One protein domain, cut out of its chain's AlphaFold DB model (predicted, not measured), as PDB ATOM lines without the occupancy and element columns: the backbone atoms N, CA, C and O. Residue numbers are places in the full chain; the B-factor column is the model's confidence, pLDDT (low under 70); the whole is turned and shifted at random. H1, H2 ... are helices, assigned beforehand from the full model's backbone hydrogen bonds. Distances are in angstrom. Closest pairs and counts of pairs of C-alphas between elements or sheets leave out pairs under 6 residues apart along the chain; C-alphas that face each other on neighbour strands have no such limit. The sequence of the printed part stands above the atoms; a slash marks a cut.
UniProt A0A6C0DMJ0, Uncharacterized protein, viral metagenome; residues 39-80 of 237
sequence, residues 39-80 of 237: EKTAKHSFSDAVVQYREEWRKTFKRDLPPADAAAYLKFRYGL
ATOM      1  N   GLU A  39      50.335 -18.587  51.373       84.94
ATOM      2  CA  GLU A  39      50.626 -17.228  51.846       84.94
ATOM      3  C   GLU A  39      52.058 -16.793  51.492       84.94
ATOM      4  O   GLU A  39      52.308 -15.637  51.147       84.94
ATOM      5  N   LYS A  40      53.010 -17.734  51.523       81.62
ATOM      6  CA  LYS A  40      54.411 -17.465  51.175       81.62
ATOM      7  C   LYS A  40      54.584 -17.220  49.674       81.62
ATOM      8  O   LYS A  40      55.325 -16.320  49.293       81.62
ATOM      9  N   THR A  41      53.889 -17.983  48.830       76.75
ATOM     10  CA  THR A  41      53.983 -17.880  47.362       76.75
ATOM     11  C   THR A  41      53.167 -16.709  46.807       76.75
ATOM     12  O   THR A  41      53.602 -16.036  45.870       76.75
ATOM     13  N   ALA A  42      52.039 -16.382  47.444       74.56
ATOM     14  CA  ALA A  42      51.156 -15.280  47.068       74.56
ATOM     15  C   ALA A  42      51.827 -13.898  47.143       74.56
ATOM     16  O   ALA A  42      51.380 -12.976  46.461       74.56
ATOM     17  N   LYS A  43      52.909 -13.747  47.925       74.50
ATOM     18  CA  LYS A  43      53.719 -12.515  47.971       74.50
ATOM     19  C   LYS A  43      54.411 -12.206  46.642       74.50
ATOM     20  O   LYS A  43      54.641 -11.038  46.347       74.50
ATOM     21  N   HIS A  44      54.734 -13.233  45.856       77.81
ATOM     22  CA  HIS A  44      55.435 -13.094  44.578       77.81
ATOM     23  C   HIS A  44      54.487 -13.208  43.382       77.81
ATOM     24  O   HIS A  44      54.641 -12.477  42.409       77.81
ATOM     25  N   SER A  45      53.483 -14.090  43.457       86.31
ATOM     26  CA  SER A  45      52.485 -14.262  42.399       86.31
ATOM     27  C   SER A  45      51.117 -14.620  42.979       86.31
ATOM     28  O   SER A  45      50.848 -15.758  43.364       86.31
ATOM     29  N   PHE A  46      50.222 -13.630  43.045       86.94
ATOM     30  CA  PHE A  46      48.865 -13.837  43.555       86.94
ATOM     31  C   PHE A  46      47.998 -14.659  42.589       86.94
ATOM     32  O   PHE A  46      47.179 -15.463  43.026       86.94
ATOM     33  N   SER A  47      48.172 -14.477  41.277       87.94
ATOM     34  CA  SER A  47      47.427 -15.233  40.263       87.94
ATOM     35  C   SER A  47      47.751 -16.726  40.316       87.94
ATOM     36  O   SER A  47      46.829 -17.537  40.274       87.94
ATOM     37  N   ASP A  48      49.024 -17.086  40.484       89.94
ATOM     38  CA  ASP A  48      49.455 -18.482  40.617       89.94
ATOM     39  C   ASP A  48      48.901 -19.122  41.901       89.94
ATOM     40  O   ASP A  48      48.319 -20.208  41.865       89.94
ATOM     41  N   ALA A  49      48.925 -18.391  43.022       90.25
ATOM     42  CA  ALA A  49      48.312 -18.852  44.268       90.25
ATOM     43  C   ALA A  49      46.800 -19.131  44.124       90.25
ATOM     44  O   ALA A  49      46.284 -20.086  44.710       90.25
ATOM     45  N   VAL A  50      46.082 -18.341  43.314       92.06
ATOM     46  CA  VAL A  50      44.662 -18.583  43.005       92.06
ATOM     47  C   VAL A  50      44.477 -19.861  42.183       92.06
ATOM     48  O   VAL A  50      43.541 -20.615  42.454       92.06
ATOM     49  N   VAL A  51      45.339 -20.134  41.198       93.94
ATOM     50  CA  VAL A  51      45.253 -21.368  40.394       93.94
ATOM     51  C   VAL A  51      45.505 -22.592  41.271       93.94
ATOM     52  O   VAL A  51      44.660 -23.488  41.311       93.94
ATOM     53  N   GLN A  52      46.583 -22.584  42.057       92.12
ATOM     54  CA  GLN A  52      46.936 -23.692  42.952       92.12
ATOM     55  C   GLN A  52      45.844 -23.966  43.994       92.12
ATOM     56  O   GLN A  52      45.462 -25.115  44.222       92.12
ATOM     57  N   TYR A  53      45.262 -22.914  44.580       94.19
ATOM     58  CA  TYR A  53      44.145 -23.062  45.513       94.19
ATOM     59  C   TYR A  53      42.921 -23.719  44.858       94.19
ATOM     60  O   TYR A  53      42.282 -24.586  45.458       94.19
ATOM     61  N   ARG A  54      42.596 -23.345  43.613       94.56
ATOM     62  CA  ARG A  54      41.466 -23.933  42.873       94.56
ATOM     63  C   ARG A  54      41.703 -25.397  42.529       94.56
ATOM     64  O   ARG A  54      40.763 -26.189  42.593       94.56
ATOM     65  N   GLU A  55      42.928 -25.765  42.176       94.56
ATOM     66  CA  GLU A  55      43.283 -27.159  41.910       94.56
ATOM     67  C   GLU A  55      43.132 -28.022  43.163       94.56
ATOM     68  O   GLU A  55      42.489 -29.072  43.112       94.56
ATOM     69  N   GLU A  56      43.640 -27.557  44.305       94.19
ATOM     70  CA  GLU A  56      43.494 -28.259  45.584       94.19
ATOM     71  C   GLU A  56      42.034 -28.328  46.054       94.19
ATOM     72  O   GLU A  56      41.568 -29.374  46.520       94.19
ATOM     73  N   TRP A  57      41.253 -27.268  45.835       94.25
ATOM     74  CA  TRP A  57      39.813 -27.273  46.098       94.25
ATOM     75  C   TRP A  57      39.077 -28.326  45.258       94.25
ATOM     76  O   TRP A  57      38.247 -29.093  45.758       94.25
ATOM     77  N   ARG A  58      39.415 -28.419  43.968       92.44
ATOM     78  CA  ARG A  58      38.835 -29.414  43.063       92.44
ATOM     79  C   ARG A  58      39.225 -30.834  43.467       92.44
ATOM     80  O   ARG A  58      38.398 -31.744  43.378       92.44
ATOM     81  N   LYS A  59      40.455 -31.042  43.947       92.19
ATOM     82  CA  LYS A  59      40.924 -32.350  44.435       92.19
ATOM     83  C   LYS A  59      40.172 -32.794  45.689       92.19
ATOM     84  O   LYS A  59      39.740 -33.951  45.726       92.19
ATOM     85  N   THR A  60      39.999 -31.897  46.657       91.94
ATOM     86  CA  THR A  60      39.395 -32.176  47.972       91.94
ATOM     87  C   THR A  60      37.878 -32.329  47.899       91.94
ATOM     88  O   THR A  60      37.341 -33.345  48.336       91.94
ATOM     89  N   PHE A  61      37.181 -31.369  47.290       90.12
ATOM     90  CA  PHE A  61      35.715 -31.334  47.298       90.12
ATOM     91  C   PHE A  61      35.071 -31.900  46.035       90.12
ATOM     92  O   PHE A  61      33.848 -32.037  45.992       90.12
ATOM     93  N   LYS A  62      35.857 -32.223  44.995       89.19
ATOM     94  CA  LYS A  62      35.348 -32.627  43.667       89.19
ATOM     95  C   LYS A  62      34.351 -31.612  43.095       89.19
ATOM     96  O   LYS A  62      33.412 -31.977  42.390       89.19
ATOM     97  N   ARG A  63      34.541 -30.335  43.435       88.12
ATOM     98  CA  ARG A  63      33.727 -29.207  42.982       88.12
ATOM     99  C   ARG A  63      34.629 -28.163  42.364       88.12
ATOM    100  O   ARG A  63      35.714 -27.904  42.873       88.12
ATOM    101  N   ASP A  64      34.154 -27.557  41.291       90.56
ATOM    102  CA  ASP A  64      34.851 -26.442  40.674       90.56
ATOM    103  C   ASP A  64      34.549 -25.159  41.454       90.56
ATOM    104  O   ASP A  64      33.413 -24.920  41.869       90.56
ATOM    105  N   LEU A  65      35.585 -24.349  41.665       91.31
ATOM    106  CA  LEU A  65      35.484 -23.038  42.298       91.31
ATOM    107  C   LEU A  65      35.767 -21.961  41.241       91.31
ATOM    108  O   LEU A  65      36.786 -22.063  40.532       91.31
ATOM    109  N   PRO A  66      34.902 -20.943  41.086       93.38
ATOM    110  CA  PRO A  66      35.165 -19.855  40.158       93.38
ATOM    111  C   PRO A  66      36.392 -19.049  40.624       93.38
ATOM    112  O   PRO A  66      36.651 -18.924  41.826       93.38
ATOM    113  N   PRO A  67      37.185 -18.501  39.687       90.88
ATOM    114  CA  PRO A  67      38.430 -17.812  40.022       90.88
ATOM    115  C   PRO A  67      38.211 -16.528  40.829       90.88
ATOM    116  O   PRO A  67      39.070 -16.167  41.632       90.88
ATOM    117  N   ALA A  68      37.060 -15.869  40.657       90.94
ATOM    118  CA  ALA A  68      36.693 -14.680  41.418       90.94
ATOM    119  C   ALA A  68      36.531 -14.988  42.917       90.94
ATOM    120  O   ALA A  68      37.121 -14.291  43.741       90.94
ATOM    121  N   ASP A  69      35.821 -16.066  43.261       91.50
ATOM    122  CA  ASP A  69      35.579 -16.453  44.657       91.50
ATOM    123  C   ASP A  69      36.864 -16.931  45.333       91.50
ATOM    124  O   ASP A  69      37.147 -16.560  46.471       91.50
ATOM    125  N   ALA A  70      37.691 -17.692  44.610       91.19
ATOM    126  CA  ALA A  70      39.013 -18.106  45.075       91.19
ATOM    127  C   ALA A  70      39.900 -16.892  45.396       91.19
ATOM    128  O   ALA A  70      40.503 -16.813  46.467       91.19
ATOM    129  N   ALA A  71      39.936 -15.908  44.494       90.00
ATOM    130  CA  ALA A  71      40.673 -14.672  44.708       90.00
ATOM    131  C   ALA A  71      40.108 -13.856  45.878       90.00
ATOM    132  O   ALA A  71      40.884 -13.312  46.663       90.00
ATOM    133  N   ALA A  72      38.784 -13.767  46.020       90.88
ATOM    134  CA  ALA A  72      38.140 -13.064  47.128       90.88
ATOM    135  C   ALA A  72      38.462 -13.720  48.480       90.88
ATOM    136  O   ALA A  72      38.827 -13.025  49.429       90.88
ATOM    137  N   TYR A  73      38.405 -15.051  48.550       90.94
ATOM    138  CA  TYR A  73      38.731 -15.805  49.757       90.94
ATOM    139  C   TYR A  73      40.200 -15.646  50.160       90.94
ATOM    140  O   TYR A  73      40.486 -15.341  51.318       90.94
ATOM    141  N   LEU A  74      41.136 -15.777  49.215       90.31
ATOM    142  CA  LEU A  74      42.561 -15.581  49.499       90.31
ATOM    143  C   LEU A  74      42.864 -14.133  49.913       90.31
ATOM    144  O   LEU A  74      43.616 -13.912  50.861       90.31
ATOM    145  N   LYS A  75      42.226 -13.136  49.285       88.88
ATOM    146  CA  LYS A  75      42.328 -11.724  49.702       88.88
ATOM    147  C   LYS A  75      41.828 -11.504  51.129       88.88
ATOM    148  O   LYS A  75      42.479 -10.799  51.895       88.88
ATOM    149  N   PHE A  76      40.701 -12.119  51.491       87.44
ATOM    150  CA  PHE A  76      40.167 -12.075  52.851       87.44
ATOM    151  C   PHE A  76      41.124 -12.734  53.854       87.44
ATOM    152  O   PHE A  76      41.463 -12.118  54.862       87.44
ATOM    153  N   ARG A  77      41.602 -13.949  53.556       86.62
ATOM    154  CA  ARG A  77      42.493 -14.725  54.434       86.62
ATOM    155  C   ARG A  77      43.834 -14.045  54.676       86.62
ATOM    156  O   ARG A  77      44.278 -13.990  55.816       86.62
ATOM    157  N   TYR A  78      44.448 -13.495  53.636       84.38
ATOM    158  CA  TYR A  78      45.737 -12.815  53.753       84.38
ATOM    159  C   TYR A  78      45.612 -11.361  54.230       84.38
ATOM    160  O   TYR A  78      46.608 -10.649  54.328       84.38
ATOM    161  N   GLY A  79      44.393 -10.868  54.478       74.69
ATOM    162  CA  GLY A  79      44.169  -9.472  54.843       74.69
ATOM    163  C   GLY A  79      44.570  -8.476  53.745       74.69
ATOM    164  O   GLY A  79      44.678  -7.278  54.023       74.69
ATOM    165  N   LEU A  80      44.757  -8.941  52.499       65.50
ATOM    166  CA  LEU A  80      44.967  -8.092  51.328       65.50
ATOM    167  C   LEU A  80      43.636  -7.412  51.004       65.50
ATOM    168  O   LEU A  80      42.875  -7.849  50.139       65.50
TER     169      LEU A  80
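What this domain is: This is residues 39 to 80 of the 237 residues of an uncharacterized protein of viral metagenome (UniProt A0A6C0DMJ0). One long helix, H2, runs most of the length of the domain, and a second helix, H3, crosses it nearly at a right angle, packing on residues 50 to 54 of H2. The short H1 makes a small turn near the first end of H2, and from the other end of H2 residues 62 to 66 fold back to the start of H3. The printed part has 42 residues, with three named helices in the order H1, H2, H3 along the chain and no named strand, and its class is all helix. It is compact, with a radius of gyration of the C-alphas of 9.9 A, and elongated in outline, with spans of 27 by 16 by 13 A.

How they stand to each other: The longest helix is H2, residues 46 to 61. It touches H3, residues 67 to 77, and their lines are about perpendicular, at 79 degrees. The closest C-alphas of the two are those of Val 50 and Ala 71, 5.8 A apart, and their centres are 10.6 A apart. H2 touches H3 with residues 50 to 54 alone. H1, residues 39 to 42, and H2 touch only at the corner by their link, and only just, with 3 pairs of C-alphas within 8 A. The closest C-alphas there are those of Ala 42 and Ala 49, 5.4 A apart, and H2 touches H1 with residues 48 to 49 alone. H1 and H3 are apart. In H2 and H3 every pair of O of residue i and N of residue i+4 is within hydrogen-bond range; H1 is too short for such a pair, and its one pair of O of residue i and N of residue i+3 is not within range.

Where its parts are: H2 has 16 residues and measures 22.2 A from C-alpha 46 at (48.865, -13.837, 43.555) to C-alpha 61 at (35.715, -31.334, 47.298). H3 has 11 residues and measures 15.3 A from its first to its last C-alpha, and it ends with C-alpha 77 at (42.493, -14.725, 54.434). H1 has 4 residues and begins with C-alpha 39 at (50.626, -17.228, 51.846).

The domain as a whole: The two C-alphas farthest apart are those of His 44 and Lys 62, at 28.0 A, while the C-alphas of Glu 39 and Leu 80, the first and last printed, are 10.8 A apart. The printed part has no cut. Both links are tight, with 3 residues between H1 and H2 and 5 between H2 and H3. The mean pLDDT of the printed part is 88.0, and one printed residue, Leu 80, is under 70.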